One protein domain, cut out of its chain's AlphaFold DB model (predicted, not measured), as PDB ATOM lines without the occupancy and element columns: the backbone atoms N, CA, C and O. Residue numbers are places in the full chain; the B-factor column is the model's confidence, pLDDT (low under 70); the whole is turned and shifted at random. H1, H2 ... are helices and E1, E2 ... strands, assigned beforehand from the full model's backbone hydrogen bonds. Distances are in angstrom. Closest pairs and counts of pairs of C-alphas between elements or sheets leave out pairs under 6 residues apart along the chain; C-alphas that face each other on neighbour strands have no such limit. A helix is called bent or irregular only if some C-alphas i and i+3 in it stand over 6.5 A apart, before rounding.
ATOM      1  N   VAL A 131       0.996  34.334  -2.186       74.44
ATOM      2  CA  VAL A 131       0.402  33.000  -2.224       74.44
ATOM      3  C   VAL A 131       1.367  32.060  -1.517       74.44
ATOM      4  O   VAL A 131       2.347  31.611  -2.104       74.44
ATOM      5  N   SER A 132       1.107  31.804  -0.235       63.47
ATOM      6  CA  SER A 132       1.981  31.012   0.638       63.47
ATOM      7  C   SER A 132       2.028  29.530   0.270       63.47
ATOM      8  O   SER A 132       3.043  28.874   0.493       63.47
ATOM      9  N   GLU A 133       0.949  28.992  -0.303       64.38
ATOM     10  CA  GLU A 133       0.800  27.560  -0.542       64.38
ATOM     11  C   GLU A 133       0.363  27.253  -1.977       64.38
ATOM     12  O   GLU A 133      -0.532  27.882  -2.547       64.38
ATOM     13  N   SER A 134       0.922  26.187  -2.555       65.62
ATOM     14  CA  SER A 134       0.479  25.675  -3.857       65.62
ATOM     15  C   SER A 134      -1.010  25.291  -3.854       65.62
ATOM     16  O   SER A 134      -1.667  25.373  -4.898       65.62
ATOM     17  N   ASN A 135      -1.564  24.935  -2.689       78.19
ATOM     18  CA  ASN A 135      -2.977  24.611  -2.507       78.19
ATOM     19  C   ASN A 135      -3.902  25.818  -2.698       78.19
ATOM     20  O   ASN A 135      -5.003  25.639  -3.213       78.19
ATOM     21  N   THR A 136      -3.466  27.044  -2.397       82.94
ATOM     22  CA  THR A 136      -4.309  28.240  -2.538       82.94
ATOM     23  C   THR A 136      -4.796  28.424  -3.978       82.94
ATOM     24  O   THR A 136      -5.990  28.586  -4.215       82.94
ATOM     25  N   LEU A 137      -3.908  28.294  -4.973       85.44
ATOM     26  CA  LEU A 137      -4.297  28.395  -6.390       85.44
ATOM     27  C   LEU A 137      -5.215  27.239  -6.833       85.44
ATOM     28  O   LEU A 137      -6.071  27.426  -7.700       85.44
ATOM     29  N   CYS A 138      -5.058  26.043  -6.242       84.94
ATOM     30  CA  CYS A 138      -5.998  24.935  -6.467       84.94
ATOM     31  C   CYS A 138      -7.382  25.291  -5.926       84.94
ATOM     32  O   CYS A 138      -8.373  25.127  -6.630       84.94
ATOM     33  N   ASN A 139      -7.444  25.822  -4.706       88.19
ATOM     34  CA  ASN A 139      -8.694  26.198  -4.062       88.19
ATOM     35  C   ASN A 139      -9.394  27.334  -4.820       88.19
ATOM     36  O   ASN A 139     -10.607  27.255  -5.003       88.19
ATOM     37  N   ILE A 140      -8.647  28.312  -5.360       88.62
ATOM     38  CA  ILE A 140      -9.181  29.355  -6.260       88.62
ATOM     39  C   ILE A 140      -9.854  28.707  -7.463       88.62
ATOM     40  O   ILE A 140     -11.013  28.990  -7.754       88.62
ATOM     41  N   THR A 141      -9.155  27.791  -8.130       87.44
ATOM     42  CA  THR A 141      -9.673  27.117  -9.327       87.44
ATOM     43  C   THR A 141     -10.928  26.292  -9.012       87.44
ATOM     44  O   THR A 141     -11.925  26.390  -9.728       87.44
ATOM     45  N   SER A 142     -10.922  25.535  -7.912       87.12
ATOM     46  CA  SER A 142     -12.070  24.740  -7.455       87.12
ATOM     47  C   SER A 142     -13.272  25.609  -7.079       87.12
ATOM     48  O   SER A 142     -14.410  25.279  -7.416       87.12
ATOM     49  N   PHE A 143     -13.033  26.739  -6.408       88.81
ATOM     50  CA  PHE A 143     -14.075  27.701  -6.060       88.81
ATOM     51  C   PHE A 143     -14.702  28.319  -7.316       88.81
ATOM     52  O   PHE A 143     -15.927  28.330  -7.440       88.81
ATOM     53  N   LEU A 144     -13.875  28.760  -8.272       88.25
ATOM     54  CA  LEU A 144     -14.337  29.278  -9.563       88.25
ATOM     55  C   LEU A 144     -15.195  28.243 -10.295       88.25
ATOM     56  O   LEU A 144     -16.303  28.564 -10.717       88.25
ATOM     57  N   TYR A 145     -14.736  26.991 -10.385       85.69
ATOM     58  CA  TYR A 145     -15.492  25.905 -11.012       85.69
ATOM     59  C   TYR A 145     -16.871  25.713 -10.381       85.69
ATOM     60  O   TYR A 145     -17.876  25.674 -11.090       85.69
ATOM     61  N   LYS A 146     -16.937  25.670  -9.046       85.81
ATOM     62  CA  LYS A 146     -18.199  25.533  -8.313       85.81
ATOM     63  C   LYS A 146     -19.169  26.678  -8.624       85.81
ATOM     64  O   LYS A 146     -20.337  26.418  -8.902       85.81
ATOM     65  N   GLN A 147     -18.702  27.929  -8.601       85.81
ATOM     66  CA  GLN A 147     -19.563  29.093  -8.848       85.81
ATOM     67  C   GLN A 147     -20.028  29.180 -10.307       85.81
ATOM     68  O   GLN A 147     -21.202  29.442 -10.570       85.81
ATOM     69  N   LEU A 148     -19.133  28.916 -11.260       84.88
ATOM     70  CA  LEU A 148     -19.452  28.966 -12.687       84.88
ATOM     71  C   LEU A 148     -20.418  27.843 -13.088       84.88
ATOM     72  O   LEU A 148     -21.371  28.098 -13.822       84.88
ATOM     73  N   ASN A 149     -20.255  26.635 -12.542       82.00
ATOM     74  CA  ASN A 149     -21.192  25.536 -12.783       82.00
ATOM     75  C   ASN A 149     -22.585  25.819 -12.222       82.00
ATOM     76  O   ASN A 149     -23.571  25.585 -12.917       82.00
ATOM     77  N   ASN A 150     -22.684  26.365 -11.006       80.62
ATOM     78  CA  ASN A 150     -23.977  26.779 -10.453       80.62
ATOM     79  C   ASN A 150     -24.674  27.784 -11.383       80.62
ATOM     80  O   ASN A 150     -25.863  27.651 -11.658       80.62
ATOM     81  N   ARG A 151     -23.922  28.741 -11.943       77.75
ATOM     82  CA  ARG A 151     -24.448  29.726 -12.897       77.75
ATOM     83  C   ARG A 151     -24.881  29.129 -14.233       77.75
ATOM     84  O   ARG A 151     -25.893  29.562 -14.776       77.75
ATOM     85  N   LEU A 152     -24.152  28.146 -14.756       78.19
ATOM     86  CA  LEU A 152     -24.553  27.425 -15.968       78.19
ATOM     87  C   LEU A 152     -25.832  26.606 -15.742       78.19
ATOM     88  O   LEU A 152     -26.674  26.554 -16.633       78.19
ATOM     89  N   LEU A 153     -26.009  26.020 -14.551       76.38
ATOM     90  CA  LEU A 153     -27.217  25.273 -14.176       76.38
ATOM     91  C   LEU A 153     -28.442  26.177 -13.956       76.38
ATOM     92  O   LEU A 153     -29.564  25.767 -14.239       76.38
ATOM     93  N   GLU A 154     -28.239  27.397 -13.451       70.00
ATOM     94  CA  GLU A 154     -29.294  28.406 -13.256       70.00
ATOM     95  C   GLU A 154     -29.661  29.170 -14.545       70.00
ATOM     96  O   GLU A 154     -30.675  29.871 -14.584       70.00
ATOM     97  N   GLY A 155     -28.824  29.097 -15.583       61.00
ATOM     98  CA  GLY A 155     -28.931  29.917 -16.787       61.00
ATOM     99  C   GLY A 155     -30.065  29.511 -17.734       61.00
ATOM    100  O   GLY A 155     -30.349  28.338 -17.948       61.00
ATOM    101  N   ASN A 156     -30.684  30.505 -18.378       57.69
ATOM    102  CA  ASN A 156     -31.576  30.287 -19.522       57.69
ATOM    103  C   ASN A 156     -30.770  29.835 -20.760       57.69
ATOM    104  O   ASN A 156     -29.650  30.304 -20.959       57.69
ATOM    105  N   ASN A 157     -31.384  29.055 -21.665       61.31
ATOM    106  CA  ASN A 157     -30.803  28.566 -22.939       61.31
ATOM    107  C   ASN A 157     -30.274  29.662 -23.911       61.31
ATOM    108  O   ASN A 157     -29.871  29.349 -25.029       61.31
ATOM    109  N   SER A 158     -30.320  30.947 -23.548       69.38
ATOM    110  CA  SER A 158     -29.917  32.086 -24.385       69.38
ATOM    111  C   SER A 158     -28.508  32.629 -24.114       69.38
ATOM    112  O   SER A 158     -28.018  33.437 -24.912       69.38
ATOM    113  N   LEU A 159     -27.853  32.215 -23.020       76.62
ATOM    114  CA  LEU A 159     -26.497  32.657 -22.685       76.62
ATOM    115  C   LEU A 159     -25.496  32.065 -23.679       76.62
ATOM    116  O   LEU A 159     -25.350  30.853 -23.747       76.62
ATOM    117  N   LYS A 160     -24.789  32.912 -24.436       81.31
ATOM    118  CA  LYS A 160     -23.784  32.451 -25.419       81.31
ATOM    119  C   LYS A 160     -22.347  32.634 -24.959       81.31
ATOM    120  O   LYS A 160     -21.462  31.928 -25.431       81.31
ATOM    121  N   ARG A 161     -22.098  33.606 -24.080       84.25
ATOM    122  CA  ARG A 161     -20.749  33.923 -23.610       84.25
ATOM    123  C   ARG A 161     -20.752  34.379 -22.160       84.25
ATOM    124  O   ARG A 161     -21.554  35.228 -21.778       84.25
ATOM    125  N   MET A 162     -19.795  33.871 -21.394       85.62
ATOM    126  CA  MET A 162     -19.530  34.248 -20.013       85.62
ATOM    127  C   MET A 162     -18.110  34.806 -19.906       85.62
ATOM    128  O   MET A 162     -17.132  34.110 -20.164       85.62
ATOM    129  N   ASN A 163     -17.989  36.080 -19.545       86.50
ATOM    130  CA  ASN A 163     -16.706  36.736 -19.323       86.50
ATOM    131  C   ASN A 163     -16.400  36.721 -17.821       86.50
ATOM    132  O   ASN A 163     -17.119  37.336 -17.039       86.50
ATOM    133  N   VAL A 164     -15.346  36.026 -17.413       87.38
ATOM    134  CA  VAL A 164     -14.920  35.896 -16.017       87.38
ATOM    135  C   VAL A 164     -13.691  36.764 -15.800       87.38
ATOM    136  O   VAL A 164     -12.701  36.597 -16.498       87.38
ATOM    137  N   ILE A 165     -13.730  37.682 -14.844       87.00
ATOM    138  CA  ILE A 165     -12.608  38.550 -14.485       87.00
ATOM    139  C   ILE A 165     -12.074  38.111 -13.126       87.00
ATOM    140  O   ILE A 165     -12.843  37.979 -12.180       87.00
ATOM    141  N   LEU A 166     -10.765  37.911 -13.028       86.12
ATOM    142  CA  LEU A 166     -10.060  37.589 -11.792       86.12
ATOM    143  C   LEU A 166      -9.239  38.795 -11.346       86.12
ATOM    144  O   LEU A 166      -8.456  39.332 -12.121       86.12
ATOM    145  N   SER A 167      -9.396  39.212 -10.098       84.38
ATOM    146  CA  SER A 167      -8.676  40.329  -9.492       84.38
ATOM    147  C   SER A 167      -8.168  39.937  -8.109       84.38
ATOM    148  O   SER A 167      -8.803  39.144  -7.420       84.38
ATOM    149  N   PHE A 168      -7.053  40.524  -7.686       80.75
ATOM    150  CA  PHE A 168      -6.412  40.270  -6.397       80.75
ATOM    151  C   PHE A 168      -6.168  41.593  -5.671       80.75
ATOM    152  O   PHE A 168      -6.036  42.636  -6.312       80.75
ATOM    153  N   GLN A 169      -6.150  41.567  -4.338       76.44
ATOM    154  CA  GLN A 169      -5.935  42.753  -3.494       76.44
ATOM    155  C   GLN A 169      -4.586  43.449  -3.761       76.44
ATOM    156  O   GLN A 169      -4.459  44.653  -3.532       76.44
ATOM    157  N   GLY A 170      -3.621  42.706  -4.306       74.75
ATOM    158  CA  GLY A 170      -2.327  43.193  -4.763       74.75
ATOM    159  C   GLY A 170      -1.908  42.569  -6.097       74.75
ATOM    160  O   GLY A 170      -2.675  41.862  -6.754       74.75
ATOM    161  N   ILE A 171      -0.666  42.826  -6.494       74.38
ATOM    162  CA  ILE A 171      -0.041  42.275  -7.696       74.38
ATOM    163  C   ILE A 171       0.239  40.789  -7.469       74.38
ATOM    164  O   ILE A 171       1.005  40.418  -6.584       74.38
ATOM    165  N   LEU A 172      -0.369  39.923  -8.278       75.38
ATOM    166  CA  LEU A 172      -0.019  38.505  -8.291       75.38
ATOM    167  C   LEU A 172       1.325  38.331  -9.013       75.38
ATOM    168  O   LEU A 172       1.468  38.801 -10.139       75.38
ATOM    169  N   GLU A 173       2.299  37.658  -8.403       75.12
ATOM    170  CA  GLU A 173       3.606  37.415  -9.033       75.12
ATOM    171  C   GLU A 173       3.495  36.617 -10.341       75.12
ATOM    172  O   GLU A 173       2.655  35.726 -10.460       75.12
ATOM    173  N   ASN A 174       4.392  36.870 -11.304       72.62
ATOM    174  CA  ASN A 174       4.361  36.234 -12.630       72.62
ATOM    175  C   ASN A 174       4.317  34.697 -12.567       72.62
ATOM    176  O   ASN A 174       3.535  34.081 -13.285       72.62
ATOM    177  N   ASN A 175       5.104  34.070 -11.685       76.56
ATOM    178  CA  ASN A 175       5.084  32.613 -11.517       76.56
ATOM    179  C   ASN A 175       3.707  32.121 -11.029       76.56
ATOM    180  O   ASN A 175       3.132  31.186 -11.584       76.56
ATOM    181  N   SER A 176       3.132  32.806 -10.040       78.88
ATOM    182  CA  SER A 176       1.798  32.508  -9.512       78.88
ATOM    183  C   SER A 176       0.702  32.720 -10.560       78.88
ATOM    184  O   SER A 176      -0.229  31.918 -10.630       78.88
ATOM    185  N   GLN A 177       0.833  33.737 -11.422       76.00
ATOM    186  CA  GLN A 177      -0.055  33.939 -12.572       76.00
ATOM    187  C   GLN A 177       0.012  32.749 -13.538       76.00
ATOM    188  O   GLN A 177      -1.031  32.210 -13.906       76.00
ATOM    189  N   THR A 178       1.217  32.299 -13.913       75.88
ATOM    190  CA  THR A 178       1.411  31.144 -14.809       75.88
ATOM    191  C   THR A 178       0.851  29.852 -14.210       75.88
ATOM    192  O   THR A 178       0.145  29.112 -14.890       75.88
ATOM    193  N   ILE A 179       1.074  29.603 -12.919       82.00
ATOM    194  CA  ILE A 179       0.545  28.406 -12.251       82.00
ATOM    195  C   ILE A 179      -0.987  28.447 -12.173       82.00
ATOM    196  O   ILE A 179      -1.646  27.433 -12.407       82.00
ATOM    197  N   LEU A 180      -1.574  29.604 -11.844       82.38
ATOM    198  CA  LEU A 180      -3.028  29.774 -11.823       82.38
ATOM    199  C   LEU A 180      -3.625  29.524 -13.214       82.38
ATOM    200  O   LEU A 180      -4.616  28.808 -13.346       82.38
ATOM    201  N   LEU A 181      -2.983  30.073 -14.245       76.38
ATOM    202  CA  LEU A 181      -3.312  29.866 -15.652       76.38
ATOM    203  C   LEU A 181      -3.341  28.386 -16.037       76.38
ATOM    204  O   LEU A 181      -4.322  27.914 -16.615       76.38
ATOM    205  N   ASP A 182      -2.284  27.651 -15.704       79.06
ATOM    206  CA  ASP A 182      -2.168  26.233 -16.031       79.06
ATOM    207  C   ASP A 182      -3.221  25.403 -15.291       79.06
ATOM    208  O   ASP A 182      -3.866  24.536 -15.889       79.06
ATOM    209  N   LYS A 183      -3.492  25.727 -14.021       82.75
ATOM    210  CA  LYS A 183      -4.559  25.083 -13.243       82.75
ATOM    211  C   LYS A 183      -5.934  25.323 -13.852       82.75
ATOM    212  O   LYS A 183      -6.663  24.358 -14.072       82.75
ATOM    213  N   ILE A 184      -6.259  26.564 -14.208       79.12
ATOM    214  CA  ILE A 184      -7.517  26.905 -14.884       79.12
ATOM    215  C   ILE A 184      -7.643  26.146 -16.213       79.12
ATOM    216  O   ILE A 184      -8.688  25.553 -16.473       79.12
ATOM    217  N   ARG A 185      -6.582  26.086 -17.031       74.81
ATOM    218  CA  ARG A 185      -6.582  25.349 -18.309       74.81
ATOM    219  C   ARG A 185      -6.776  23.846 -18.140       74.81
ATOM    220  O   ARG A 185      -7.466  23.234 -18.952       74.81
ATOM    221  N   SER A 186      -6.158  23.270 -17.110       73.62
ATOM    222  CA  SER A 186      -6.256  21.842 -16.785       73.62
ATOM    223  C   SER A 186      -7.586  21.452 -16.131       73.62
ATOM    224  O   SER A 186      -7.931  20.270 -16.099       73.62
ATOM    225  N   SER A 187      -8.340  22.430 -15.620       71.56
ATOM    226  CA  SER A 187      -9.624  22.201 -14.965       71.56
ATOM    227  C   SER A 187     -10.734  21.837 -15.958       71.56
ATOM    228  O   SER A 187     -10.655  22.100 -17.160       71.56
ATOM    229  N   GLU A 188     -11.820  21.261 -15.445       64.69
ATOM    230  CA  GLU A 188     -12.992  20.917 -16.256       64.69
ATOM    231  C   GLU A 188     -13.781  22.135 -16.764       64.69
ATOM    232  O   GLU A 188     -14.716  21.953 -17.534       64.69
ATOM    233  N   LEU A 189     -13.384  23.370 -16.426       62.66
ATOM    234  CA  LEU A 189     -14.018  24.605 -16.913       62.66
ATOM    235  C   LEU A 189     -14.091  24.688 -18.445       62.66
ATOM    236  O   LEU A 189     -15.051  25.222 -18.985       62.66
ATOM    237  N   ASN A 190     -13.103  24.133 -19.152       56.53
ATOM    238  CA  ASN A 190     -13.105  24.085 -20.620       56.53
ATOM    239  C   ASN A 190     -13.961  22.937 -21.188       56.53
ATOM    240  O   ASN A 190     -14.199  22.892 -22.391       56.53
ATOM    241  N   LYS A 191     -14.383  21.986 -20.346       55.62
ATOM    242  CA  LYS A 191     -15.162  20.799 -20.732       55.62
ATOM    243  C   LYS A 191     -16.662  20.961 -20.461       55.62
ATOM    244  O   LYS A 191     -17.444  20.174 -20.986       55.62
ATOM    245  N   THR A 192     -17.071  21.937 -19.645       52.75
ATOM    246  CA  THR A 192     -18.429  22.012 -19.079       52.75
ATOM    247  C   THR A 192     -19.498  22.687 -19.934       52.75
ATOM    248  O   THR A 192     -20.646  22.725 -19.495       52.75
ATOM    249  N   SER A 193     -19.238  23.154 -21.160       54.19
ATOM    250  CA  SER A 193     -20.363  23.546 -22.021       54.19
ATOM    251  C   SER A 193     -20.046  23.465 -23.512       54.19
ATOM    252  O   SER A 193     -19.117  24.108 -23.993       54.19
ATOM    253  N   ASN A 194     -20.843  22.691 -24.253       57.53
ATOM    254  CA  ASN A 194     -20.767  22.674 -25.715       57.53
ATOM    255  C   ASN A 194     -21.412  23.929 -26.350       57.53
ATOM    256  O   ASN A 194     -21.187  24.164 -27.533       57.53
ATOM    257  N   ASP A 195     -22.139  24.752 -25.573       74.00
ATOM    258  CA  ASP A 195     -22.955  25.866 -26.092       74.00
ATOM    259  C   ASP A 195     -22.599  27.274 -25.547       74.00
ATOM    260  O   ASP A 195     -23.036  28.267 -26.134       74.00
ATOM    261  N   VAL A 196     -21.799  27.408 -24.472       78.31
ATOM    262  CA  VAL A 196     -21.431  28.707 -23.857       78.31
ATOM    263  C   VAL A 196     -19.915  28.945 -23.897       78.31
ATOM    264  O   VAL A 196     -19.118  28.214 -23.316       78.31
ATOM    265  N   GLU A 197     -19.478  30.028 -24.536       82.00
ATOM    266  CA  GLU A 197     -18.060  30.402 -24.552       82.00
ATOM    267  C   GLU A 197     -17.650  31.051 -23.219       82.00
ATOM    268  O   GLU A 197     -18.109  32.146 -22.888       82.00
ATOM    269  N   ILE A 198     -16.748  30.420 -22.462       81.69
ATOM    270  CA  ILE A 198     -16.183  30.992 -21.230       81.69
ATOM    271  C   ILE A 198     -14.860  31.694 -21.559       81.69
ATOM    272  O   ILE A 198     -13.886  31.071 -21.978       81.69
ATOM    273  N   CYS A 199     -14.808  33.009 -21.352       81.25
ATOM    274  CA  CYS A 199     -13.604  33.821 -21.509       81.25
ATOM    275  C   CYS A 199     -13.107  34.276 -20.140       81.25
ATOM    276  O   CYS A 199     -13.789  35.055 -19.482       81.25
ATOM    277  N   ILE A 200     -11.914  33.843 -19.732       81.44
ATOM    278  CA  ILE A 200     -11.325  34.231 -18.447       81.44
ATOM    279  C   ILE A 200     -10.262  35.307 -18.675       81.44
ATOM    280  O   ILE A 200      -9.381  35.176 -19.529       81.44
ATOM    281  N   TYR A 201     -10.361  36.374 -17.899       81.75
ATOM    282  CA  TYR A 201      -9.487  37.529 -17.907       81.75
ATOM    283  C   TYR A 201      -8.879  37.702 -16.524       81.75
ATOM    284  O   TYR A 201      -9.564  37.537 -15.517       81.75
ATOM    285  N   GLN A 202      -7.615  38.098 -16.470       78.94
ATOM    286  CA  GLN A 202      -7.032  38.637 -15.252       78.94
ATOM    287  C   GLN A 202      -7.064  40.160 -15.339       78.94
ATOM    288  O   GLN A 202      -6.593  40.746 -16.315       78.94
ATOM    289  N   LEU A 203      -7.637  40.794 -14.320       76.69
ATOM    290  CA  LEU A 203      -7.457  42.212 -14.087       76.69
ATOM    291  C   LEU A 203      -6.028  42.406 -13.599       76.69
ATOM    292  O   LEU A 203      -5.692  42.049 -12.468       76.69
ATOM    293  N   SER A 204      -5.198  42.970 -14.461       62.53
ATOM    294  CA  SER A 204      -3.844  43.336 -14.089       62.53
ATOM    295  C   SER A 204      -3.920  44.648 -13.301       62.53
ATOM    296  O   SER A 204      -4.317  45.665 -13.881       62.53
ATOM    297  N   PRO A 205      -3.578  44.680 -11.992       53.31
ATOM    298  CA  PRO A 205      -3.193  45.941 -11.373       53.31
ATOM    299  C   PRO A 205      -2.053  46.466 -12.237       53.31
ATOM    300  O   PRO A 205      -1.102  45.740 -12.512       53.31
ATOM    301  N   ILE A 206      -2.273  47.643 -12.808       50.94
ATOM    302  CA  ILE A 206      -1.606  48.107 -14.019       50.94
ATOM    303  C   ILE A 206      -0.098  47.840 -13.903       50.94
ATOM    304  O   ILE A 206       0.555  48.354 -12.997       50.94
ATOM    305  N   ASN A 207       0.438  46.985 -14.777       42.88
ATOM    306  CA  ASN A 207       1.848  46.606 -14.780       42.88
ATOM    307  C   ASN A 207       2.638  47.768 -15.403       42.88
ATOM    308  O   ASN A 207       3.077  47.706 -16.548       42.88
ATOM    309  N   VAL A 208       2.698  48.904 -14.704       48.53
ATOM    310  CA  VAL A 208       3.327  50.126 -15.208       48.53
ATOM    311  C   VAL A 208       4.800  50.144 -14.834       48.53
ATOM    312  O   VAL A 208       5.272  51.003 -14.092       48.53
ATOM    313  N   THR A 209       5.551  49.193 -15.370       46.00
ATOM    314  CA  THR A 209       7.009  49.328 -15.408       46.00
ATOM    315  C   THR A 209       7.448  50.252 -16.549       46.00
ATOM    316  O   THR A 209       8.593  50.665 -16.584       46.00
ATOM    317  N   ASP A 210       6.551  50.665 -17.454       47.19
ATOM    318  CA  ASP A 210       6.888  51.568 -18.560       47.19
ATOM    319  C   ASP A 210       5.694  52.454 -18.976       47.19
ATOM    320  O   ASP A 210       4.976  52.157 -19.928       47.19
ATOM    321  N   CYS A 211       5.476  53.600 -18.311       49.78
ATOM    322  CA  CYS A 211       4.701  54.698 -18.917       49.78
ATOM    323  C   CYS A 211       5.595  55.468 -19.895       49.78
ATOM    324  O   CYS A 211       5.990  56.610 -19.642       49.78
ATOM    325  N   ILE A 212       5.950  54.828 -21.010       44.41
ATOM    326  CA  ILE A 212       6.600  55.505 -22.132       44.41
ATOM    327  C   ILE A 212       5.494  56.155 -22.961       44.41
ATOM    328  O   ILE A 212       4.551  55.492 -23.383       44.41
ATOM    329  N   GLN A 213       5.609  57.464 -23.186       48.09
ATOM    330  CA  GLN A 213       4.814  58.165 -24.189       48.09
ATOM    331  C   GLN A 213       5.222  57.687 -25.587       48.09
ATOM    332  O   GLN A 213       5.935  58.393 -26.299       48.09
ATOM    333  N   ASP A 214       4.741  56.524 -26.010       33.88
ATOM    334  CA  ASP A 214       4.432  56.387 -27.425       33.88
ATOM    335  C   ASP A 214       3.161  57.198 -27.674       33.88
ATOM    336  O   ASP A 214       2.188  57.125 -26.921       33.88
ATOM    337  N   GLN A 215       3.149  57.989 -28.746       35.88
ATOM    338  CA  GLN A 215       2.023  58.847 -29.151       35.88
ATOM    339  C   GLN A 215       0.713  58.070 -29.430       35.88
ATOM    340  O   GLN A 215      -0.292  58.669 -29.802       35.88
ATOM    341  N   TYR A 216       0.718  56.753 -29.208       34.72
ATOM    342  CA  TYR A 216      -0.381  55.813 -29.392       34.72
ATOM    343  C   TYR A 216      -0.785  55.054 -28.117       34.72
ATOM    344  O   TYR A 216      -1.718  54.254 -28.166       34.72
ATOM    345  N   SER A 217      -0.140  55.273 -26.964       37.66
ATOM    346  CA  SER A 217      -0.472  54.521 -25.750       37.66
ATOM    347  C   SER A 217      -1.611  55.176 -24.957       37.66
ATOM    348  O   SER A 217      -1.415  55.770 -23.896       37.66
ATOM    349  N   GLU A 218      -2.842  55.016 -25.448       36.25
ATOM    350  CA  GLU A 218      -4.091  55.346 -24.740       36.25
ATOM    351  C   GLU A 218      -4.339  54.474 -23.483       36.25
ATOM    352  O   GLU A 218      -5.368  54.604 -22.827       36.25
ATOM    353  N   PHE A 219      -3.431  53.568 -23.120       38.78
ATOM    354  CA  PHE A 219      -3.718  52.405 -22.270       38.78
ATOM    355  C   PHE A 219      -3.729  52.658 -20.753       38.78
ATOM    356  O   PHE A 219      -4.194  51.816 -20.000       38.78
ATOM    357  N   ILE A 220      -3.266  53.814 -20.273       41.31
ATOM    358  CA  ILE A 220      -2.826  53.926 -18.868       41.31
ATOM    359  C   ILE A 220      -3.965  54.180 -17.850       41.31
ATOM    360  O   ILE A 220      -3.788  53.930 -16.662       41.31
ATOM    361  N   CYS A 221      -5.153  54.635 -18.270       39.75
ATOM    362  CA  CYS A 221      -6.301  54.791 -17.350       39.75
ATOM    363  C   CYS A 221      -7.404  53.752 -17.558       39.75
ATOM    364  O   CYS A 221      -8.372  53.747 -16.798       39.75
ATOM    365  N   ASP A 222      -7.259  52.889 -18.560       50.09
ATOM    366  CA  ASP A 222      -8.260  51.886 -18.873       50.09
ATOM    367  C   ASP A 222      -7.770  50.592 -18.228       50.09
ATOM    368  O   ASP A 222      -6.687  50.105 -18.533       50.09
ATOM    369  N   LEU A 223      -8.536  50.073 -17.277       59.56
ATOM    370  CA  LEU A 223      -8.196  48.844 -16.570       59.56
ATOM    371  C   LEU A 223      -7.980  47.719 -17.583       59.56
ATOM    372  O   LEU A 223      -8.912  47.346 -18.301       59.56
ATOM    373  N   LEU A 224      -6.746  47.221 -17.668       58.53
ATOM    374  CA  LEU A 224      -6.374  46.209 -18.645       58.53
ATOM    375  C   LEU A 224      -6.796  44.831 -18.149       58.53
ATOM    376  O   LEU A 224      -6.453  44.392 -17.048       58.53
ATOM    377  N   LEU A 225      -7.552  44.154 -19.001       61.47
ATOM    378  CA  LEU A 225      -7.881  42.752 -18.880       61.47
ATOM    379  C   LEU A 225      -6.958  41.969 -19.804       61.47
ATOM    380  O   LEU A 225      -7.091  42.019 -21.031       61.47
ATOM    381  N   THR A 226      -6.044  41.207 -19.221       58.44
ATOM    382  CA  THR A 226      -5.235  40.259 -19.982       58.44
ATOM    383  C   THR A 226      -6.067  38.993 -20.169       58.44
ATOM    384  O   THR A 226      -6.417  38.321 -19.193       58.44
ATOM    385  N   LYS A 227      -6.445  38.673 -21.418       59.62
ATOM    386  CA  LYS A 227      -7.162  37.424 -21.709       59.62
ATOM    387  C   LYS A 227      -6.208  36.255 -21.486       59.62
ATOM    388  O   LYS A 227      -5.152  36.177 -22.110       59.62
ATOM    389  N   LEU A 228      -6.599  35.316 -20.631       55.50
ATOM    390  CA  LEU A 228      -5.786  34.144 -20.338       55.50
ATOM    391  C   LEU A 228      -5.598  33.304 -21.617       55.50
ATOM    392  O   LEU A 228      -6.551  32.736 -22.150       55.50
ATOM    393  N   GLY A 229      -4.361  33.243 -22.126       43.75
ATOM    394  CA  GLY A 229      -3.981  32.459 -23.307       43.75
ATOM    395  C   GLY A 229      -4.054  33.151 -24.669       43.75
ATOM    396  O   GLY A 229      -3.945  32.457 -25.677       43.75
ATOM    397  N   HIS A 230      -4.205  34.477 -24.719       50.28
ATOM    398  CA  HIS A 230      -4.073  35.259 -25.950       50.28
ATOM    399  C   HIS A 230      -3.278  36.548 -25.705       50.28
ATOM    400  O   HIS A 230      -3.463  37.192 -24.681       50.28
ATOM    401  N   ASP A 231      -2.513  36.994 -26.703       44.81
ATOM    402  CA  ASP A 231      -1.700  38.225 -26.640       44.81
ATOM    403  C   ASP A 231      -2.518  39.529 -26.766       44.81
ATOM    404  O   ASP A 231      -1.960  40.602 -26.987       44.81
ATOM    405  N   LYS A 232      -3.855  39.465 -26.694       55.34
ATOM    406  CA  LYS A 232      -4.722  40.642 -26.846       55.34
ATOM    407  C   LYS A 232      -5.252  41.105 -25.497       55.34
ATOM    408  O   LYS A 232      -6.076  40.428 -24.881       55.34
ATOM    409  N   GLU A 233      -4.819  42.292 -25.097       63.41
ATOM    410  CA  GLU A 233      -5.387  43.032 -23.975       63.41
ATOM    411  C   GLU A 233      -6.751  43.620 -24.363       63.41
ATOM    412  O   GLU A 233      -6.940  44.138 -25.466       63.41
ATOM    413  N   LEU A 234      -7.719  43.512 -23.454       71.25
ATOM    414  CA  LEU A 234      -9.045  44.113 -23.575       71.25
ATOM    415  C   LEU A 234      -9.183  45.198 -22.506       71.25
ATOM    416  O   LEU A 234      -8.845  44.973 -21.348       71.25
ATOM    417  N   LYS A 235      -9.718  46.368 -22.854       72.88
ATOM    418  CA  LYS A 235     -10.041  47.388 -21.850       72.88
ATOM    419  C   LYS A 235     -11.323  46.995 -21.122       72.88
ATOM    420  O   LYS A 235     -12.299  46.596 -21.760       72.88
ATOM    421  N   LEU A 236     -11.367  47.156 -19.801       74.88
ATOM    422  CA  LEU A 236     -12.579  46.881 -19.021       74.88
ATOM    423  C   LEU A 236     -13.783  47.712 -19.506       74.88
ATOM    424  O   LEU A 236     -14.895  47.198 -19.583       74.88
ATOM    425  N   ASP A 237     -13.545  48.955 -19.934       72.56
ATOM    426  CA  ASP A 237     -14.563  49.824 -20.543       72.56
ATOM    427  C   ASP A 237     -15.064  49.310 -21.908       72.56
ATOM    428  O   ASP A 237     -16.224  49.512 -22.271       72.56
ATOM    429  N   ASP A 238     -14.222  48.615 -22.680       76.88
ATOM    430  CA  ASP A 238     -14.655  47.987 -23.933       76.88
ATOM    431  C   ASP A 238     -15.545  46.774 -23.658       76.88
ATOM    432  O   ASP A 238     -16.505  46.527 -24.396       76.88
ATOM    433  N   LEU A 239     -15.262  46.034 -22.580       78.31
ATOM    434  CA  LEU A 239     -16.128  44.953 -22.116       78.31
ATOM    435  C   LEU A 239     -17.480  45.491 -21.633       78.31
ATOM    436  O   LEU A 239     -18.514  44.926 -21.981       78.31
ATOM    437  N   GLU A 240     -17.486  46.607 -20.906       79.31
ATOM    438  CA  GLU A 240     -18.707  47.323 -20.528       79.31
ATOM    439  C   GLU A 240     -19.541  47.713 -21.759       79.31
ATOM    440  O   GLU A 240     -20.702  47.314 -21.861       79.31
ATOM    441  N   LYS A 241     -18.949  48.403 -22.744       80.19
ATOM    442  CA  LYS A 241     -19.660  48.810 -23.973       80.19
ATOM    443  C   LYS A 241     -20.214  47.612 -24.742       80.19
ATOM    444  O   LYS A 241     -21.303  47.683 -25.313       80.19
ATOM    445  N   ARG A 242     -19.462  46.508 -24.796       77.62
ATOM    446  CA  ARG A 242     -19.919  45.253 -25.411       77.62
ATOM    447  C   ARG A 242     -21.102  44.657 -24.660       77.62
ATOM    448  O   ARG A 242     -22.090  44.293 -25.295       77.62
ATOM    449  N   PHE A 243     -21.020  44.598 -23.335       78.88
ATOM    450  CA  PHE A 243     -22.087  44.080 -22.490       78.88
ATOM    451  C   PHE A 243     -23.368  44.910 -22.635       78.88
ATOM    452  O   PHE A 243     -24.442  44.347 -22.846       78.88
ATOM    453  N   GLU A 244     -23.272  46.240 -22.639       78.50
ATOM    454  CA  GLU A 244     -24.421  47.122 -22.867       78.50
ATOM    455  C   GLU A 244     -25.055  46.925 -24.249       78.50
ATOM    456  O   GLU A 244     -26.278  46.845 -24.355       78.50
ATOM    457  N   ARG A 245     -24.248  46.763 -25.308       79.06
ATOM    458  CA  ARG A 245     -24.760  46.423 -26.649       79.06
ATOM    459  C   ARG A 245     -25.465  45.067 -26.667       79.06
ATOM    460  O   ARG A 245     -26.495  44.937 -27.324       79.06
ATOM    461  N   SER A 246     -24.943  44.083 -25.932       74.56
ATOM    462  CA  SER A 246     -25.518  42.734 -25.870       74.56
ATOM    463  C   SER A 246     -26.903  42.702 -25.219       74.56
ATOM    464  O   SER A 246     -27.741  41.913 -25.644       74.56
ATOM    465  N   LYS A 247     -27.203  43.614 -24.276       70.88
ATOM    466  CA  LYS A 247     -28.546  43.729 -23.670       70.88
ATOM    467  C   LYS A 247     -29.644  44.013 -24.700       70.88
ATOM    468  O   LYS A 247     -30.795  43.661 -24.465       70.88
ATOM    469  N   ASN A 248     -29.290  44.621 -25.834       65.06
ATOM    470  CA  ASN A 248     -30.217  44.958 -26.915       65.06
ATOM    471  C   ASN A 248     -30.265  43.888 -28.026       65.06
ATOM    472  O   ASN A 248     -30.940  44.083 -29.035       65.06
ATOM    473  N   MET A 249     -29.538  42.774 -27.879       66.94
ATOM    474  CA  MET A 249     -29.448  41.687 -28.859       66.94
ATOM    475  C   MET A 249     -30.059  40.388 -28.311       66.94
ATOM    476  O   MET A 249     -30.190  40.198 -27.108       66.94
ATOM    477  N   ALA A 250     -30.400  39.448 -29.201       58.72
ATOM    478  CA  ALA A 250     -30.960  38.144 -28.820       58.72
ATOM    479  C   ALA A 250     -29.953  37.203 -28.119       58.72
ATOM    480  O   ALA A 250     -30.352  36.181 -27.566       58.72
ATOM    481  N   SER A 251     -28.653  37.512 -28.162       61.84
ATOM    482  CA  SER A 251     -27.595  36.766 -27.472       61.84
ATOM    483  C   SER A 251     -27.130  37.522 -26.233       61.84
ATOM    484  O   SER A 251     -26.565  38.609 -26.369       61.84
ATOM    485  N   SER A 252     -27.309  36.932 -25.052       74.50
ATOM    486  CA  SER A 252     -26.808  37.512 -23.809       74.50
ATOM    487  C   SER A 252     -25.330  37.167 -23.609       74.50
ATOM    488  O   SER A 252     -24.920  36.004 -23.710       74.50
ATOM    489  N   GLU A 253     -24.520  38.192 -23.338       82.06
ATOM    490  CA  GLU A 253     -23.234  38.023 -22.661       82.06
ATOM    491  C   GLU A 253     -23.468  38.191 -21.149       82.06
ATOM    492  O   GLU A 253     -24.321  38.980 -20.741       82.06
ATOM    493  N   SER A 254     -22.719  37.473 -20.315       83.81
ATOM    494  CA  SER A 254     -22.613  37.746 -18.876       83.81
ATOM    495  C   SER A 254     -21.188  38.152 -18.515       83.81
ATOM    496  O   SER A 254     -20.226  37.794 -19.204       83.81
ATOM    497  N   VAL A 255     -21.050  38.935 -17.447       85.81
ATOM    498  CA  VAL A 255     -19.752  39.308 -16.883       85.81
ATOM    499  C   VAL A 255     -19.771  39.015 -15.390       85.81
ATOM    500  O   VAL A 255     -20.618  39.543 -14.668       85.81
ATOM    501  N   ILE A 256     -18.837  38.179 -14.947       87.00
ATOM    502  CA  ILE A 256     -18.657  37.782 -13.553       87.00
ATOM    503  C   ILE A 256     -17.261  38.217 -13.118       87.00
ATOM    504  O   ILE A 256     -16.277  37.920 -13.785       87.00
ATOM    505  N   PHE A 257     -17.166  38.921 -12.003       86.75
ATOM    506  CA  PHE A 257     -15.940  39.490 -11.471       86.75
ATOM    507  C   PHE A 257     -15.645  38.863 -10.110       86.75
ATOM    508  O   PHE A 257     -16.382  39.084  -9.155       86.75
ATOM    509  N   PHE A 258     -14.551  38.120  -9.999       87.19
ATOM    510  CA  PHE A 258     -14.049  37.575  -8.743       87.19
ATOM    511  C   PHE A 258     -12.888  38.420  -8.242       87.19
ATOM    512  O   PHE A 258     -11.914  38.643  -8.961       87.19
ATOM    513  N   HIS A 259     -12.980  38.866  -6.996       85.56
ATOM    514  CA  HIS A 259     -11.914  39.585  -6.325       85.56
ATOM    515  C   HIS A 259     -11.427  38.821  -5.099       85.56
ATOM    516  O   HIS A 259     -12.226  38.551  -4.212       85.56
ATOM    517  N   PHE A 260     -10.135  38.514  -5.025       83.75
ATOM    518  CA  PHE A 260      -9.535  37.744  -3.938       83.75
ATOM    519  C   PHE A 260      -8.723  38.636  -2.992       83.75
ATOM    520  O   PHE A 260      -7.809  39.349  -3.409       83.75
ATOM    521  N   VAL A 261      -9.048  38.539  -1.704       79.62
ATOM    522  CA  VAL A 261      -8.443  39.266  -0.579       79.62
ATOM    523  C   VAL A 261      -7.762  38.256   0.344       79.62
ATOM    524  O   VAL A 261      -8.344  37.207   0.622       79.62
ATOM    525  N   SER A 262      -6.550  38.546   0.822       75.00
ATOM    526  CA  SER A 262      -5.871  37.709   1.825       75.00
ATOM    527  C   SER A 262      -6.228  38.198   3.231       75.00
ATOM    528  O   SER A 262      -6.369  39.399   3.457       75.00
ATOM    529  N   LYS A 263      -6.396  37.277   4.188       66.50
ATOM    530  CA  LYS A 263      -6.826  37.562   5.571       66.50
ATOM    531  C   LYS A 263      -5.712  38.155   6.458       66.50
ATOM    532  O   LYS A 263      -5.642  37.847   7.645       66.50
ATOM    533  N   ASP A 264      -4.830  38.986   5.914       56.88
ATOM    534  CA  ASP A 264      -3.821  39.664   6.729       56.88
ATOM    535  C   ASP A 264      -4.450  40.840   7.494       56.88
ATOM    536  O   ASP A 264      -4.918  41.815   6.904       56.88
ATOM    537  N   ASP A 265      -4.398  40.787   8.831       42.88
ATOM    538  CA  ASP A 265      -4.903  41.823   9.754       42.88
ATOM    539  C   ASP A 265      -4.292  43.220   9.522       42.88
ATOM    540  O   ASP A 265      -4.854  44.231   9.951       42.88
ATOM    541  N   LYS A 266      -3.165  43.307   8.798       45.00
ATOM    542  CA  LYS A 266      -2.564  44.585   8.367       45.00
ATOM    543  C   LYS A 266      -3.462  45.371   7.408       45.00
ATOM    544  O   LYS A 266      -3.279  46.572   7.237       45.00
ATOM    545  N   TYR A 267      -4.438  44.688   6.822       46.88
ATOM    546  CA  TYR A 267      -5.311  45.153   5.765       46.88
ATOM    547  C   TYR A 267      -6.768  44.775   6.059       46.88
ATOM    548  O   TYR A 267      -7.498  44.292   5.193       46.88
ATOM    549  N   SER A 268      -7.193  44.960   7.307       38.62
ATOM    550  CA  SER A 268      -8.536  44.592   7.746       38.62
ATOM    551  C   SER A 268      -9.636  45.313   6.934       38.62
ATOM    552  O   SER A 268      -9.725  46.536   6.876       38.62
ATOM    553  N   ASN A 269     -10.468  44.484   6.298       44.41
ATOM    554  CA  ASN A 269     -11.817  44.687   5.742       44.41
ATOM    555  C   ASN A 269     -12.086  45.499   4.454       44.41
ATOM    556  O   ASN A 269     -13.137  45.253   3.869       44.41
ATOM    557  N   LEU A 270     -11.156  46.296   3.920       52.16
ATOM    558  CA  LEU A 270     -10.937  46.552   2.473       52.16
ATOM    559  C   LEU A 270      -9.866  47.650   2.332       52.16
ATOM    560  O   LEU A 270     -10.161  48.822   2.596       52.16
ATOM    561  N   PRO A 271      -8.649  47.340   1.860       46.62
ATOM    562  CA  PRO A 271      -7.660  48.361   1.563       46.62
ATOM    563  C   PRO A 271      -7.148  48.177   0.140       46.62
ATOM    564  O   PRO A 271      -6.052  47.685  -0.094       46.62
ATOM    565  N   ASN A 272      -7.979  48.566  -0.821       59.75
ATOM    566  CA  ASN A 272      -7.484  49.146  -2.059       59.75
ATOM    567  C   ASN A 272      -8.629  49.948  -2.681       59.75
ATOM    568  O   ASN A 272      -9.533  49.400  -3.314       59.75
ATOM    569  N   SER A 273      -8.642  51.257  -2.466       61.91
ATOM    570  CA  SER A 273      -9.674  52.152  -3.002       61.91
ATOM    571  C   SER A 273      -9.769  52.149  -4.518       61.91
ATOM    572  O   SER A 273     -10.816  52.492  -5.071       61.91
ATOM    573  N   PHE A 274      -8.723  51.685  -5.198       64.62
ATOM    574  CA  PHE A 274      -8.790  51.236  -6.579       64.62
ATOM    575  C   PHE A 274     -10.010  50.365  -6.869       64.62
ATOM    576  O   PHE A 274     -10.771  50.645  -7.793       64.62
ATOM    577  N   LEU A 275     -10.201  49.322  -6.062       70.88
ATOM    578  CA  LEU A 275     -11.216  48.298  -6.253       70.88
ATOM    579  C   LEU A 275     -12.588  48.801  -5.845       70.88
ATOM    580  O   LEU A 275     -13.562  48.493  -6.517       70.88
ATOM    581  N   GLU A 276     -12.672  49.642  -4.814       76.19
ATOM    582  CA  GLU A 276     -13.924  50.313  -4.456       76.19
ATOM    583  C   GLU A 276     -14.461  51.119  -5.636       76.19
ATOM    584  O   GLU A 276     -15.646  51.025  -5.951       76.19
ATOM    585  N   ARG A 277     -13.596  51.842  -6.364       75.94
ATOM    586  CA  ARG A 277     -14.011  52.535  -7.596       75.94
ATOM    587  C   ARG A 277     -14.519  51.563  -8.652       75.94
ATOM    588  O   ARG A 277     -15.532  51.849  -9.279       75.94
ATOM    589  N   ILE A 278     -13.824  50.443  -8.857       75.81
ATOM    590  CA  ILE A 278     -14.206  49.424  -9.846       75.81
ATOM    591  C   ILE A 278     -15.567  48.843  -9.484       75.81
ATOM    592  O   ILE A 278     -16.488  48.873 -10.296       75.81
ATOM    593  N   PHE A 279     -15.733  48.380  -8.250       78.81
ATOM    594  CA  PHE A 279     -16.985  47.801  -7.796       78.81
ATOM    595  C   PHE A 279     -18.114  48.817  -7.865       78.81
ATOM    596  O   PHE A 279     -19.163  48.513  -8.418       78.81
ATOM    597  N   LEU A 280     -17.909  50.050  -7.398       80.19
ATOM    598  CA  LEU A 280     -18.943  51.075  -7.484       80.19
ATOM    599  C   LEU A 280     -19.264  51.480  -8.924       80.19
ATOM    600  O   LEU A 280     -20.403  51.843  -9.184       80.19
ATOM    601  N   ARG A 281     -18.315  51.434  -9.863       81.62
ATOM    602  CA  ARG A 281     -18.567  51.729 -11.284       81.62
ATOM    603  C   ARG A 281     -19.349  50.606 -11.962       81.62
ATOM    604  O   ARG A 281     -20.328  50.870 -12.653       81.62
ATOM    605  N   TYR A 282     -18.940  49.359 -11.752       80.06
ATOM    606  CA  TYR A 282     -19.454  48.230 -12.526       80.06
ATOM    607  C   TYR A 282     -20.502  47.377 -11.798       80.06
ATOM    608  O   TYR A 282     -21.032  46.454 -12.404       80.06
ATOM    609  N   ASN A 283     -20.878  47.684 -10.553       76.25
ATOM    610  CA  ASN A 283     -21.862  46.906  -9.778       76.25
ATOM    611  C   ASN A 283     -23.246  46.735 -10.423       76.25
ATOM    612  O   ASN A 283     -23.969  45.800 -10.086       76.25
ATOM    613  N   GLN A 284     -23.646  47.642 -11.312       74.88
ATOM    614  CA  GLN A 284     -24.909  47.553 -12.046       74.88
ATOM    615  C   GLN A 284     -24.792  46.702 -13.317       74.88
ATOM    616  O   GLN A 284     -25.812  46.331 -13.906       74.88
ATOM    617  N   LEU A 285     -23.567  46.412 -13.757       76.00
ATOM    618  CA  LEU A 285     -23.280  45.699 -14.997       76.00
ATOM    619  C   LEU A 285     -22.746  44.292 -14.747       76.00
ATOM    620  O   LEU A 285     -23.156  43.366 -15.439       76.00
ATOM    621  N   PHE A 286     -21.841  44.133 -13.788       82.56
ATOM    622  CA  PHE A 286     -21.139  42.885 -13.531       82.56
ATOM    623  C   PHE A 286     -21.661  42.240 -12.256       82.56
ATOM    624  O   PHE A 286     -21.974  42.915 -11.273       82.56
ATOM    625  N   GLU A 287     -21.712  40.915 -12.262       83.50
ATOM    626  CA  GLU A 287     -21.871  40.154 -11.037       83.50
ATOM    627  C   GLU A 287     -20.530  40.113 -10.303       83.50
ATOM    628  O   GLU A 287     -19.542  39.668 -10.876       83.50
ATOM    629  N   ILE A 288     -20.473  40.589  -9.059       82.69
ATOM    630  CA  ILE A 288     -19.214  40.729  -8.319       82.69
ATOM    631  C   ILE A 288     -19.206  39.776  -7.124       82.69
ATOM    632  O   ILE A 288     -20.072  39.851  -6.255       82.69
ATOM    633  N   PHE A 289     -18.181  38.935  -7.056       83.25
ATOM    634  CA  PHE A 289     -17.859  38.080  -5.924       83.25
ATOM    635  C   PHE A 289     -16.635  38.630  -5.197       83.25
ATOM    636  O   PHE A 289     -15.542  38.709  -5.759       83.25
ATOM    637  N   LEU A 290     -16.825  38.998  -3.933       83.69
ATOM    638  CA  LEU A 290     -15.742  39.372  -3.029       83.69
ATOM    639  C   LEU A 290     -15.351  38.124  -2.248       83.69
ATOM    640  O   LEU A 290     -16.117  37.634  -1.421       83.69
ATOM    641  N   CYS A 291     -14.185  37.587  -2.566       86.12
ATOM    642  CA  CYS A 291     -13.663  36.340  -2.047       86.12
ATOM    643  C   CYS A 291     -12.564  36.623  -1.026       86.12
ATOM    644  O   CYS A 291     -11.666  37.434  -1.259       86.12
ATOM    645  N   GLN A 292     -12.612  35.918   0.094       85.19
ATOM    646  CA  GLN A 292     -11.572  35.919   1.105       85.19
ATOM    647  C   GLN A 292     -10.825  34.594   1.059       85.19
ATOM    648  O   GLN A 292     -11.440  33.528   1.034       85.19
ATOM    649  N   VAL A 293      -9.500  34.681   1.051       84.62
ATOM    650  CA  VAL A 293      -8.587  33.548   1.152       84.62
ATOM    651  C   VAL A 293      -8.150  33.421   2.606       84.62
ATOM    652  O   VAL A 293      -7.544  34.336   3.168       84.62
ATOM    653  N   ASN A 294      -8.481  32.293   3.228       81.12
ATOM    654  CA  ASN A 294      -8.086  31.989   4.594       81.12
ATOM    655  C   ASN A 294      -6.641  31.475   4.619       81.12
ATOM    656  O   ASN A 294      -6.320  30.459   4.013       81.12
ATOM    657  N   ASN A 295      -5.762  32.160   5.351       71.19
ATOM    658  CA  ASN A 295      -4.334  31.821   5.382       71.19
ATOM    659  C   ASN A 295      -4.031  30.492   6.105       71.19
ATOM    660  O   ASN A 295      -2.969  29.921   5.890       71.19
ATOM    661  N   SER A 296      -4.927  30.007   6.972       73.81
ATOM    662  CA  SER A 296      -4.703  28.805   7.792       73.81
ATOM    663  C   SER A 296      -4.929  27.486   7.055       73.81
ATOM    664  O   SER A 296      -4.312  26.483   7.391       73.81
ATOM    665  N   ASP A 297      -5.861  27.466   6.107       76.69
ATOM    666  CA  ASP A 297      -6.317  26.261   5.403       76.69
ATOM    667  C   ASP A 297      -6.437  26.484   3.886       76.69
ATOM    668  O   ASP A 297      -6.918  25.614   3.153       76.69
ATOM    669  N   SER A 298      -6.015  27.657   3.401       80.94
ATOM    670  CA  SER A 298      -6.147  28.092   2.012       80.94
ATOM    671  C   SER A 298      -7.597  28.074   1.493       80.94
ATOM    672  O   SER A 298      -7.803  28.108   0.275       80.94
ATOM    673  N   SER A 299      -8.612  27.975   2.364       83.81
ATOM    674  CA  SER A 299     -10.013  27.897   1.943       83.81
ATOM    675  C   SER A 299     -10.507  29.244   1.420       83.81
ATOM    676  O   SER A 299      -9.963  30.303   1.744       83.81
ATOM    677  N   ILE A 300     -11.517  29.196   0.548       87.31
ATOM    678  CA  ILE A 300     -12.071  30.384  -0.099       87.31
ATOM    679  C   ILE A 300     -13.534  30.502   0.237       87.31
ATOM    680  O   ILE A 300     -14.341  29.622  -0.073       87.31
ATOM    681  N   GLU A 301     -13.859  31.643   0.819       86.00
ATOM    682  CA  GLU A 301     -15.199  31.990   1.246       86.00
ATOM    683  C   GLU A 301     -15.583  33.349   0.672       86.00
ATOM    684  O   GLU A 301     -14.747  34.107   0.174       86.00
ATOM    685  N   LEU A 302     -16.872  33.659   0.709       83.00
ATOM    686  CA  LEU A 302     -17.342  34.996   0.372       83.00
ATOM    687  C   LEU A 302     -17.115  35.918   1.566       83.00
ATOM    688  O   LEU A 302     -17.260  35.495   2.707       83.00
ATOM    689  N   ASN A 303     -16.753  37.170   1.295       78.69
ATOM    690  CA  ASN A 303     -16.464  38.165   2.317       78.69
ATOM    691  C   ASN A 303     -17.687  39.078   2.542       78.69
ATOM    692  O   ASN A 303     -17.847  40.074   1.826       78.69
TER     693      ASN A 303
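Overview. This is residues 131 to 303 of the 551 residues of an uncharacterized protein of Cryptosporidium hominis (UniProt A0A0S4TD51). What is the main shape? A strongly twisted sheet of seven strands curls round the long helix H1, whose residues 137 to 141 touch H2. Away from H1, H4 stands beside the sheet's strands and H5 only grazes the sheet, while residues 212 to 218 stick out. What is it made of? The printed part has 173 residues with five named helices and seven named strands, in the order H1 E1 H2 E2 H3 E3 E4 H4 E5 H5 E6 E7, a mixed class of helices and strands. The mixed sheet runs E4 E3 E2 E1 E5 E6 E7; the whole is compact, with a radius of gyration of the C-alphas of 16.4 A and spans of 47 by 45 by 29 A.

Arrangement. How do the strands pair? E2, residues 197 to 203, E1, 159 to 168, E5, 252 to 262, and E6, 287 to 293, are parallel neighbours in that order, with N 164 and O 199, N 163 and O 254, and N 259 and O 289 within hydrogen-bond range, each at 2.8 A. E3, residues 224 to 227, is antiparallel to E2, with N 202 and O 226 at 3.0 A, and forms a hairpin with the edge strand E4, residues 233 to 235, with N 225 and O 234 at 2.8 A. E6 forms a hairpin with the other edge strand, E7, residues 300 to 302, with N 292 and O 301 at 2.8 A. Where are H1 and H2? H1, residues 134 to 154, is on the sheet. It touches H2, residues 174 to 186, at a steep tilt of 44 degrees, the same way; the closest C-alphas, of Leu 137 and Leu 180, are 5.7 A apart. Where are the other helices? H4, residues 236 to 246, stands at the sheet's level, and its closest C-alpha pair with E5 is Ser 246 and Ser 252, 5.8 A. H5, residues 273 to 282, only grazes the sheet; its closest C-alpha pair with E6 is Phe 279 and Ile 288, 7.4 A. H3, residues 218 to 221, touches no helix and is irregular, with C-alphas 218 and 221 7.7 A apart. What do helix backbones and crossovers show? Every O i to N i+4 pair is within hydrogen-bond range in H2, H4 and H5, and 16 of 17 in H1; H3 is too short for one. E1, H2, E2 and E5, H5, E6 are strand-helix-strand units, parallel neighbour strands with a helix between, each with a right-handed crossover.

Along the chain. Where does H1 run? It goes from C-alpha 134 at (0.479, 25.675, -3.857) to C-alpha 154, 31.3 A. Which strands are long? E5 begins at C-alpha 252, (-26.808, 37.512, -23.809), and measures 33.1 A; E1 measures 27.0 A. Where does E7 end? C-alpha 302 is at (-17.342, 34.996, 0.372).

Size, cuts and confidence. How large is it, and is it cut? The two farthest C-alphas, of Gln 215 and Asp 297, are 48.2 A apart, and the printed part has no cut. Which link is long? That from E2 to H3, 14 residues. Where is confidence low? The printed part has a mean pLDDT of 70.7, with 60 residues under 70, among them residues 204 to 233 and 263 to 274.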